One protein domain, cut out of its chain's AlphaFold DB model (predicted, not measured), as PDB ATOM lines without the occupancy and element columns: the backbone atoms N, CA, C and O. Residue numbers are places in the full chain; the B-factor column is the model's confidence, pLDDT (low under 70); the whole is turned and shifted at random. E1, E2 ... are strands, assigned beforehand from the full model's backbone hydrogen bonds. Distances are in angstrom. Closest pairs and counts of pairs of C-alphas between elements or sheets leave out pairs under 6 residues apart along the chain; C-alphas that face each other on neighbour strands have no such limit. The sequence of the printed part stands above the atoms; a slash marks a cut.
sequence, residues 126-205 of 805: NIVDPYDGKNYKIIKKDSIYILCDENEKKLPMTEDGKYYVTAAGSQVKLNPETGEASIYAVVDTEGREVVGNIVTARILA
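What this domain is: This is residues 126 to 205 of the 805 residues of an uncharacterized protein of Clostridiales bacterium (UniProt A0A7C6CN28). With little regular structure, this is two small three-stranded sheets, E1-E2-E3 and E4-E5-E6, partly over one another, with long loops between strands. The 80 printed residues include six named strands, E1 to E6 along the chain, and no named helix: all strand, with 29 residues in strands. The first sheet is antiparallel, the second mixed. The whole is compact, with a radius of gyration of the C-alphas of 12.2 A, spanning 39 by 24 by 23 A.

Where its parts are: E1, residues 126 to 128, begins at C-alpha 126 (210.787, 148.013, 102.495). E2, 135 to 141, is 18.4 A long; E3 is 144 to 148. E4 is 171 to 174, E5, 181 to 187, is 17.2 A long, and E6, 202 to 204, ends at C-alpha 204 (194.319, 142.231, 116.243).

How they stand to each other: E1 E2 E3 form a meander, each strand the antiparallel neighbour of the one before; within hydrogen-bond range are N 127 and O 136, 2.9 A, and N 139 and O 146, 2.9 A. The closest C-alphas of E3 and E4, Leu 147 and Leu 174, are 7.4 A apart. E4 and E5 form an antiparallel hairpin, with N 173 and O 182 at 2.8 A. E6 is parallel to E5, with N 186 and O 202 at 2.9 A.

The domain as a whole: The printed part has no cut. The links E3 to E4 and E5 to E6 are long. Residues 130 to 132 and 189 to 201 have pLDDT under 70.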
ATOM      1  N   ASN A 126     212.197 148.376 102.603       85.69
ATOM      2  CA  ASN A 126     210.787 148.013 102.495       85.69
ATOM      3  C   ASN A 126     210.401 147.105 103.658       85.69
ATOM      4  O   ASN A 126     211.220 146.314 104.129       85.69
ATOM      5  N   ILE A 127     209.144 147.192 104.068       84.12
ATOM      6  CA  ILE A 127     208.507 146.232 104.962       84.12
ATOM      7  C   ILE A 127     207.240 145.720 104.286       84.12
ATOM      8  O   ILE A 127     206.508 146.489 103.663       84.12
ATOM      9  N   VAL A 128     207.016 144.412 104.357       82.81
ATOM     10  CA  VAL A 128     205.819 143.775 103.803       82.81
ATOM     11  C   VAL A 128     204.835 143.577 104.937       82.81
ATOM     12  O   VAL A 128     205.200 142.992 105.956       82.81
ATOM     13  N   ASP A 129     203.607 144.055 104.764       76.06
ATOM     14  CA  ASP A 129     202.536 143.726 105.696       76.06
ATOM     15  C   ASP A 129     202.000 142.319 105.379       76.06
ATOM     16  O   ASP A 129     201.594 142.050 104.243       76.06
ATOM     17  N   PRO A 130     202.014 141.390 106.348       66.44
ATOM     18  CA  PRO A 130     201.533 140.035 106.149       66.44
ATOM     19  C   PRO A 130     200.029 139.957 105.867       66.44
ATOM     20  O   PRO A 130     199.622 138.939 105.320       66.44
ATOM     21  N   TYR A 131     199.223 140.982 106.162       68.75
ATOM     22  CA  TYR A 131     197.789 141.000 105.856       68.75
ATOM     23  C   TYR A 131     197.529 141.268 104.369       68.75
ATOM     24  O   TYR A 131     197.074 140.392 103.634       68.75
ATOM     25  N   ASP A 132     197.889 142.453 103.870       68.31
ATOM     26  CA  ASP A 132     197.596 142.834 102.480       68.31
ATOM     27  C   ASP A 132     198.672 142.365 101.482       68.31
ATOM     28  O   ASP A 132     198.440 142.357 100.273       68.31
ATOM     29  N   GLY A 133     199.838 141.913 101.967       70.62
ATOM     30  CA  GLY A 133     200.982 141.526 101.136       70.62
ATOM     31  C   GLY A 133     201.643 142.698 100.400       70.62
ATOM     32  O   GLY A 133     202.480 142.468  99.522       70.62
ATOM     33  N   LYS A 134     201.271 143.943 100.717       82.12
ATOM     34  CA  LYS A 134     201.799 145.146 100.072       82.12
ATOM     35  C   LYS A 134     203.160 145.515 100.635       82.12
ATOM     36  O   LYS A 134     203.492 145.254 101.792       82.12
ATOM     37  N   ASN A 135     203.956 146.153  99.781       84.12
ATOM     38  CA  ASN A 135     205.265 146.674 100.151       84.12
ATOM     39  C   ASN A 135     205.137 148.128 100.605       84.12
ATOM     40  O   ASN A 135     204.889 149.022  99.797       84.12
ATOM     41  N   TYR A 136     205.403 148.370 101.880       89.06
ATOM     42  CA  TYR A 136     205.517 149.706 102.443       89.06
ATOM     43  C   TYR A 136     206.967 150.171 102.399       89.06
ATOM     44  O   TYR A 136     207.892 149.399 102.662       89.06
ATOM     45  N   LYS A 137     207.176 151.440 102.045       89.94
ATOM     46  CA  LYS A 137     208.505 152.028 101.849       89.94
ATOM     47  C   LYS A 137     208.911 152.822 103.082       89.94
ATOM     48  O   LYS A 137     208.183 153.705 103.521       89.94
ATOM     49  N   ILE A 138     210.105 152.568 103.594       90.31
ATOM     50  CA  ILE A 138     210.746 153.354 104.647       90.31
ATOM     51  C   ILE A 138     211.709 154.317 103.963       90.31
ATOM     52  O   ILE A 138     212.641 153.892 103.278       90.31
ATOM     53  N   ILE A 139     211.473 155.617 104.113       90.06
ATOM     54  CA  ILE A 139     212.214 156.660 103.398       90.06
ATOM     55  C   ILE A 139     212.803 157.630 104.415       90.06
ATOM     56  O   ILE A 139     212.104 158.097 105.312       90.06
ATOM     57  N   LYS A 140     214.084 157.974 104.261       86.19
ATOM     58  CA  LYS A 140     214.708 159.041 105.050       86.19
ATOM     59  C   LYS A 140     214.330 160.417 104.494       86.19
ATOM     60  O   LYS A 140     214.725 160.758 103.378       86.19
ATOM     61  N   LYS A 141     213.600 161.217 105.271       83.38
ATOM     62  CA  LYS A 141     213.199 162.594 104.952       83.38
ATOM     63  C   LYS A 141     213.568 163.513 106.117       83.38
ATOM     64  O   LYS A 141     213.313 163.179 107.262       83.38
ATOM     65  N   ASP A 142     214.210 164.646 105.836       81.44
ATOM     66  CA  ASP A 142     214.590 165.639 106.857       81.44
ATOM     67  C   ASP A 142     215.379 165.049 108.048       81.44
ATOM     68  O   ASP A 142     215.224 165.452 109.194       81.44
ATOM     69  N   SER A 143     216.271 164.094 107.759       81.38
ATOM     70  CA  SER A 143     217.095 163.347 108.731       81.38
ATOM     71  C   SER A 143     216.370 162.311 109.596       81.38
ATOM     72  O   SER A 143     217.046 161.634 110.367       81.38
ATOM     73  N   ILE A 144     215.063 162.104 109.409       89.56
ATOM     74  CA  ILE A 144     214.284 161.054 110.078       89.56
ATOM     75  C   ILE A 144     213.730 160.042 109.070       89.56
ATOM     76  O   ILE A 144     213.461 160.372 107.916       89.56
ATOM     77  N   TYR A 145     213.565 158.794 109.483       90.00
ATOM     78  CA  TYR A 145     212.878 157.783 108.691       90.00
ATOM     79  C   TYR A 145     211.368 157.873 108.905       90.00
ATOM     80  O   TYR A 145     210.896 157.988 110.034       90.00
ATOM     81  N   ILE A 146     210.617 157.806 107.808       92.50
ATOM     82  CA  ILE A 146     209.154 157.741 107.800       92.50
ATOM     83  C   ILE A 146     208.688 156.507 107.031       92.50
ATOM     84  O   ILE A 146     209.354 156.084 106.083       92.50
ATOM     85  N   LEU A 147     207.539 155.953 107.421       92.31
ATOM     86  CA  LEU A 147     206.882 154.876 106.688       92.31
ATOM     87  C   LEU A 147     205.840 155.451 105.722       92.31
ATOM     88  O   LEU A 147     205.025 156.301 106.095       92.31
ATOM     89  N   CYS A 148     205.877 154.978 104.482       91.06
ATOM     90  CA  CYS A 148     205.017 155.422 103.399       91.06
ATOM     91  C   CYS A 148     204.351 154.245 102.678       91.06
ATOM     92  O   CYS A 148     204.859 153.121 102.682       91.06
ATOM     93  N   ASP A 149     203.245 154.540 102.001       89.88
ATOM     94  CA  ASP A 149     202.619 153.640 101.036       89.88
ATOM     95  C   ASP A 149     203.482 153.445  99.767       89.88
ATOM     96  O   ASP A 149     204.580 153.997  99.615       89.88
ATOM     97  N   GLU A 150     202.969 152.659  98.816       86.06
ATOM     98  CA  GLU A 150     203.633 152.385  97.534       86.06
ATOM     99  C   GLU A 150     203.913 153.658  96.713       86.06
ATOM    100  O   GLU A 150     204.900 153.713  95.967       86.06
ATOM    101  N   ASN A 151     203.097 154.701  96.902       87.56
ATOM    102  CA  ASN A 151     203.181 156.001  96.238       87.56
ATOM    103  C   ASN A 151     204.019 157.027  97.023       87.56
ATOM    104  O   ASN A 151     204.042 158.204  96.666       87.56
ATOM    105  N   GLU A 152     204.733 156.592  98.067       86.50
ATOM    106  CA  GLU A 152     205.574 157.431  98.931       86.50
ATOM    107  C   GLU A 152     204.796 158.468  99.756       86.50
ATOM    108  O   GLU A 152     205.383 159.404 100.310       86.50
ATOM    109  N   LYS A 153     203.482 158.281  99.906       90.06
ATOM    110  CA  LYS A 153     202.667 159.073 100.823       90.06
ATOM    111  C   LYS A 153     202.849 158.533 102.239       90.06
ATOM    112  O   LYS A 153     202.718 157.334 102.471       90.06
ATOM    113  N   LYS A 154     203.150 159.426 103.187       92.62
ATOM    114  CA  LYS A 154     203.317 159.074 104.604       92.62
ATOM    115  C   LYS A 154     202.056 158.366 105.109       92.62
ATOM    116  O   LYS A 154     200.954 158.884 104.919       92.62
ATOM    117  N   LEU A 155     202.241 157.218 105.751       91.88
ATOM    118  CA  LEU A 155     201.146 156.495 106.388       91.88
ATOM    119  C   LEU A 155     200.614 157.252 107.615       91.88
ATOM    120  O   LEU A 155     201.383 157.970 108.272       91.88
ATOM    121  N   PRO A 156     199.319 157.092 107.939       90.88
ATOM    122  CA  PRO A 156     198.779 157.569 109.202       90.88
ATOM    123  C   PRO A 156     199.470 156.870 110.381       90.88
ATOM    124  O   PRO A 156     200.071 155.803 110.237       90.88
ATOM    125  N   MET A 157     199.403 157.500 111.548       90.12
ATOM    126  CA  MET A 157     199.903 156.945 112.804       90.12
ATOM    127  C   MET A 157     198.742 156.798 113.786       90.12
ATOM    128  O   MET A 157     197.730 157.480 113.625       90.12
ATOM    129  N   THR A 158     198.905 155.928 114.779       86.50
ATOM    130  CA  THR A 158     198.004 155.825 115.938       86.50
ATOM    131  C   THR A 158     197.890 157.170 116.661       86.50
ATOM    132  O   THR A 158     198.810 157.990 116.571       86.50
ATOM    133  N   GLU A 159     196.797 157.412 117.393       80.94
ATOM    134  CA  GLU A 159     196.575 158.685 118.114       80.94
ATOM    135  C   GLU A 159     197.737 159.047 119.062       80.94
ATOM    136  O   GLU A 159     198.103 160.216 119.198       80.94
ATOM    137  N   ASP A 160     198.382 158.045 119.665       81.06
ATOM    138  CA  ASP A 160     199.543 158.222 120.546       81.06
ATOM    139  C   ASP A 160     200.873 158.479 119.808       81.06
ATOM    140  O   ASP A 160     201.915 158.680 120.441       81.06
ATOM    141  N   GLY A 161     200.858 158.446 118.473       86.25
ATOM    142  CA  GLY A 161     202.008 158.682 117.607       86.25
ATOM    143  C   GLY A 161     203.097 157.609 117.680       86.25
ATOM    144  O   GLY A 161     204.210 157.858 117.211       86.25
ATOM    145  N   LYS A 162     202.833 156.433 118.267       87.56
ATOM    146  CA  LYS A 162     203.858 155.389 118.451       87.56
ATOM    147  C   LYS A 162     203.997 154.436 117.268       87.56
ATOM    148  O   LYS A 162     205.103 153.939 117.033       87.56
ATOM    149  N   TYR A 163     202.919 154.174 116.531       91.12
ATOM    150  CA  TYR A 163     202.902 153.182 115.455       91.12
ATOM    151  C   TYR A 163     202.339 153.773 114.167       91.12
ATOM    152  O   TYR A 163     201.418 154.582 114.195       91.12
ATOM    153  N   TYR A 164     202.886 153.359 113.029       90.69
ATOM    154  CA  TYR A 164     202.275 153.601 111.726       90.69
ATOM    155  C   TYR A 164     201.199 152.553 111.453       90.69
ATOM    156  O   TYR A 164     201.403 151.380 111.767       90.69
ATOM    157  N   VAL A 165     200.096 152.969 110.834       89.44
ATOM    158  CA  VAL A 165     198.974 152.092 110.484       89.44
ATOM    159  C   VAL A 165     198.986 151.848 108.978       89.44
ATOM    160  O   VAL A 165     198.985 152.790 108.179       89.44
ATOM    161  N   THR A 166     199.064 150.581 108.584       89.00
ATOM    162  CA  THR A 166     199.040 150.161 107.177       89.00
ATOM    163  C   THR A 166     197.622 150.240 106.604       89.00
ATOM    164  O   THR A 166     196.653 150.435 107.335       89.00
ATOM    165  N   ALA A 167     197.462 150.062 105.290       84.25
ATOM    166  CA  ALA A 167     196.133 150.012 104.670       84.25
ATOM    167  C   ALA A 167     195.281 148.834 105.182       84.25
ATOM    168  O   ALA A 167     194.059 148.889 105.115       84.25
ATOM    169  N   ALA A 168     195.936 147.789 105.685       78.94
ATOM    170  CA  ALA A 168     195.325 146.639 106.331       78.94
ATOM    171  C   ALA A 168     194.886 146.884 107.783       78.94
ATOM    172  O   ALA A 168     194.202 146.045 108.355       78.94
ATOM    173  N   GLY A 169     195.333 147.980 108.405       84.94
ATOM    174  CA  GLY A 169     195.164 148.215 109.840       84.94
ATOM    175  C   GLY A 169     196.263 147.615 110.726       84.94
ATOM    176  O   GLY A 169     196.211 147.794 111.942       84.94
ATOM    177  N   SER A 170     197.274 146.942 110.160       87.44
ATOM    178  CA  SER A 170     198.428 146.441 110.922       87.44
ATOM    179  C   SER A 170     199.267 147.600 111.468       87.44
ATOM    180  O   SER A 170     199.427 148.644 110.828       87.44
ATOM    181  N   GLN A 171     199.858 147.401 112.646       89.56
ATOM    182  CA  GLN A 171     200.653 148.412 113.337       89.56
ATOM    183  C   GLN A 171     202.148 148.142 113.195       89.56
ATOM    184  O   GLN A 171     202.663 147.103 113.621       89.56
ATOM    185  N   VAL A 172     202.873 149.122 112.658       88.44
ATOM    186  CA  VAL A 172     204.316 149.046 112.415       88.44
ATOM    187  C   VAL A 172     205.051 150.043 113.303       88.44
ATOM    188  O   VAL A 172     204.837 151.255 113.232       88.44
ATOM    189  N   LYS A 173     205.973 149.536 114.122       91.56
ATOM    190  CA  LYS A 173     206.901 150.354 114.902       91.56
ATOM    191  C   LYS A 173     208.111 150.686 114.037       91.56
ATOM    192  O   LYS A 173     208.800 149.772 113.591       91.56
ATOM    193  N   LEU A 174     208.390 151.974 113.841       91.62
ATOM    194  CA  LEU A 174     209.559 152.467 113.107       91.62
ATOM    195  C   LEU A 174     210.441 153.295 114.041       91.62
ATOM    196  O   LEU A 174     209.964 154.243 114.661       91.62
ATOM    197  N   ASN A 175     211.730 152.972 114.120       89.50
ATOM    198  CA  ASN A 175     212.708 153.844 114.757       89.50
ATOM    199  C   ASN A 175     213.061 154.994 113.789       89.50
ATOM    200  O   ASN A 175     213.657 154.736 112.736       89.50
ATOM    201  N   PRO A 176     212.729 156.255 114.119       89.62
ATOM    202  CA  PRO A 176     212.928 157.383 113.212       89.62
ATOM    203  C   PRO A 176     214.407 157.718 112.979       89.62
ATOM    204  O   PRO A 176     214.725 158.367 111.988       89.62
ATOM    205  N   GLU A 177     215.325 157.282 113.844       87.19
ATOM    206  CA  GLU A 177     216.758 157.559 113.708       87.19
ATOM    207  C   GLU A 177     217.472 156.496 112.870       87.19
ATOM    208  O   GLU A 177     218.299 156.822 112.013       87.19
ATOM    209  N   THR A 178     217.146 155.220 113.101       85.75
ATOM    210  CA  THR A 178     217.845 154.085 112.477       85.75
ATOM    211  C   THR A 178     217.141 153.543 111.234       85.75
ATOM    212  O   THR A 178     217.790 152.899 110.414       85.75
ATOM    213  N   GLY A 179     215.837 153.794 111.077       83.69
ATOM    214  CA  GLY A 179     215.018 153.212 110.009       83.69
ATOM    215  C   GLY A 179     214.645 151.747 110.246       83.69
ATOM    216  O   GLY A 179     214.076 151.107 109.364       83.69
ATOM    217  N   GLU A 180     214.963 151.208 111.424       85.75
ATOM    218  CA  GLU A 180     214.582 149.858 111.821       85.75
ATOM    219  C   GLU A 180     213.069 149.789 112.045       85.75
ATOM    220  O   GLU A 180     212.514 150.553 112.840       85.75
ATOM    221  N   ALA A 181     212.403 148.880 111.332       86.81
ATOM    222  CA  ALA A 181     210.965 148.683 111.413       86.81
ATOM    223  C   ALA A 181     210.632 147.253 111.834       86.81
ATOM    224  O   ALA A 181     211.259 146.295 111.386       86.81
ATOM    225  N   SER A 182     209.611 147.116 112.674       86.25
ATOM    226  CA  SER A 182     209.067 145.828 113.099       86.25
ATOM    227  C   SER A 182     207.549 145.910 113.172       86.25
ATOM    228  O   SER A 182     206.989 146.955 113.511       86.25
ATOM    229  N   ILE A 183     206.878 144.811 112.841       84.44
ATOM    230  CA  ILE A 183     205.428 144.726 112.979       84.44
ATOM    231  C   ILE A 183     205.117 144.444 114.444       84.44
ATOM    232  O   ILE A 183     205.561 143.441 115.000       84.44
ATOM    233  N   TYR A 184     204.388 145.363 115.067       86.25
ATOM    234  CA  TYR A 184     203.975 145.249 116.457       86.25
ATOM    235  C   TYR A 184     202.687 144.431 116.584       86.25
ATOM    236  O   TYR A 184     202.613 143.539 117.430       86.25
ATOM    237  N   ALA A 185     201.711 144.700 115.712       86.25
ATOM    238  CA  ALA A 185     200.450 143.975 115.667       86.25
ATOM    239  C   ALA A 185     199.960 143.777 114.226       86.25
ATOM    240  O   ALA A 185     200.170 144.644 113.376       86.25
ATOM    241  N   VAL A 186     199.318 142.639 113.965       85.75
ATOM    242  CA  VAL A 186     198.780 142.239 112.655       85.75
ATOM    243  C   VAL A 186     197.288 141.973 112.788       85.75
ATOM    244  O   VAL A 186     196.880 141.322 113.747       85.75
ATOM    245  N   VAL A 187     196.492 142.446 111.829       84.94
ATOM    246  CA  VAL A 187     195.060 142.118 111.753       84.94
ATOM    247  C   VAL A 187     194.882 140.664 111.317       84.94
ATOM    248  O   VAL A 187     195.555 140.196 110.403       84.94
ATOM    249  N   ASP A 188     194.008 139.924 111.983       80.88
ATOM    250  CA  ASP A 188     193.787 138.509 111.706       80.88
ATOM    251  C   ASP A 188     192.924 138.292 110.452       80.88
ATOM    252  O   ASP A 188     191.851 138.874 110.315       80.88
ATOM    253  N   THR A 189     193.374 137.428 109.540       68.25
ATOM    254  CA  THR A 189     192.603 136.940 108.379       68.25
ATOM    255  C   THR A 189     192.914 135.476 108.106       68.25
ATOM    256  O   THR A 189     193.998 134.976 108.418       68.25
ATOM    257  N   GLU A 190     191.955 134.768 107.512       63.41
ATOM    258  CA  GLU A 190     192.117 133.360 107.157       63.41
ATOM    259  C   GLU A 190     193.256 133.168 106.125       63.41
ATOM    260  O   GLU A 190     193.334 133.867 105.114       63.41
ATOM    261  N   GLY A 191     194.148 132.196 106.362       51.06
ATOM    262  CA  GLY A 191     194.992 131.619 105.303       51.06
ATOM    263  C   GLY A 191     196.464 132.046 105.203       51.06
ATOM    264  O   GLY A 191     197.135 131.622 104.259       51.06
ATOM    265  N   ARG A 192     197.029 132.814 106.142       47.69
ATOM    266  CA  ARG A 192     198.492 133.014 106.208       47.69
ATOM    267  C   ARG A 192     199.037 132.524 107.543       47.69
ATOM    268  O   ARG A 192     199.072 133.261 108.522       47.69
ATOM    269  N   GLU A 193     199.530 131.282 107.565       44.09
ATOM    270  CA  GLU A 193     200.599 130.956 108.508       44.09
ATOM    271  C   GLU A 193     201.678 132.023 108.334       44.09
ATOM    272  O   GLU A 193     202.174 132.254 107.227       44.09
ATOM    273  N   VAL A 194     202.023 132.706 109.420       44.41
ATOM    274  CA  VAL A 194     203.146 133.633 109.432       44.41
ATOM    275  C   VAL A 194     204.421 132.788 109.344       44.41
ATOM    276  O   VAL A 194     205.047 132.440 110.343       44.41
ATOM    277  N   VAL A 195     204.770 132.362 108.129       37.34
ATOM    278  CA  VAL A 195     205.961 131.559 107.862       37.34
ATOM    279  C   VAL A 195     207.176 132.481 107.885       37.34
ATOM    280  O   VAL A 195     207.455 133.203 106.929       37.34
ATOM    281  N   GLY A 196     207.928 132.407 108.985       38.81
ATOM    282  CA  GLY A 196     209.284 132.943 109.116       38.81
ATOM    283  C   GLY A 196     209.402 134.126 110.078       38.81
ATOM    284  O   GLY A 196     208.757 135.142 109.881       38.81
ATOM    285  N   ASN A 197     210.263 133.982 111.098       37.62
ATOM    286  CA  ASN A 197     210.837 134.983 112.025       37.62
ATOM    287  C   ASN A 197     209.972 136.138 112.589       37.62
ATOM    288  O   ASN A 197     210.500 136.952 113.344       37.62
ATOM    289  N   ILE A 198     208.667 136.205 112.334       47.22
ATOM    290  CA  ILE A 198     207.727 137.139 112.964       47.22
ATOM    291  C   ILE A 198     207.060 136.383 114.124       47.22
ATOM    292  O   ILE A 198     205.879 136.065 114.104       47.22
ATOM    293  N   VAL A 199     207.858 135.995 115.121       46.59
ATOM    294  CA  VAL A 199     207.395 135.192 116.276       46.59
ATOM    295  C   VAL A 199     206.808 136.084 117.388       46.59
ATOM    296  O   VAL A 199     206.333 135.585 118.400       46.59
ATOM    297  N   THR A 200     206.819 137.414 117.228       53.50
ATOM    298  CA  THR A 200     206.505 138.360 118.319       53.50
ATOM    299  C   THR A 200     205.371 139.348 118.038       53.50
ATOM    300  O   THR A 200     205.085 140.167 118.909       53.50
ATOM    301  N   ALA A 201     204.759 139.341 116.847       65.81
ATOM    302  CA  ALA A 201     203.671 140.272 116.543       65.81
ATOM    303  C   ALA A 201     202.376 139.821 117.232       65.81
ATOM    304  O   ALA A 201     202.009 138.649 117.162       65.81
ATOM    305  N   ARG A 202     201.697 140.752 117.906       82.12
ATOM    306  CA  ARG A 202     200.392 140.499 118.528       82.12
ATOM    307  C   ARG A 202     199.293 140.443 117.462       82.12
ATOM    308  O   ARG A 202     199.449 141.014 116.384       82.12
ATOM    309  N   ILE A 203     198.189 139.771 117.766       86.44
ATOM    310  CA  ILE A 203     197.063 139.619 116.836       86.44
ATOM    311  C   ILE A 203     195.989 140.656 117.178       86.44
ATOM    312  O   ILE A 203     195.632 140.813 118.342       86.44
ATOM    313  N   LEU A 204     195.490 141.363 116.168       88.75
ATOM    314  CA  LEU A 204     194.319 142.231 116.243       88.75
ATOM    315  C   LEU A 204     193.134 141.522 115.601       88.75
ATOM    316  O   LEU A 204     193.251 141.060 114.468       88.75
ATOM    317  N   ALA A 205     191.995 141.468 116.290       88.31
ATOM    318  CA  ALA A 205     190.806 140.823 115.734       88.31
ATOM    319  C   ALA A 205     190.292 141.526 114.462       88.31
ATOM    320  O   ALA A 205     189.803 140.870 113.547       88.31
TER     321      ALA A 205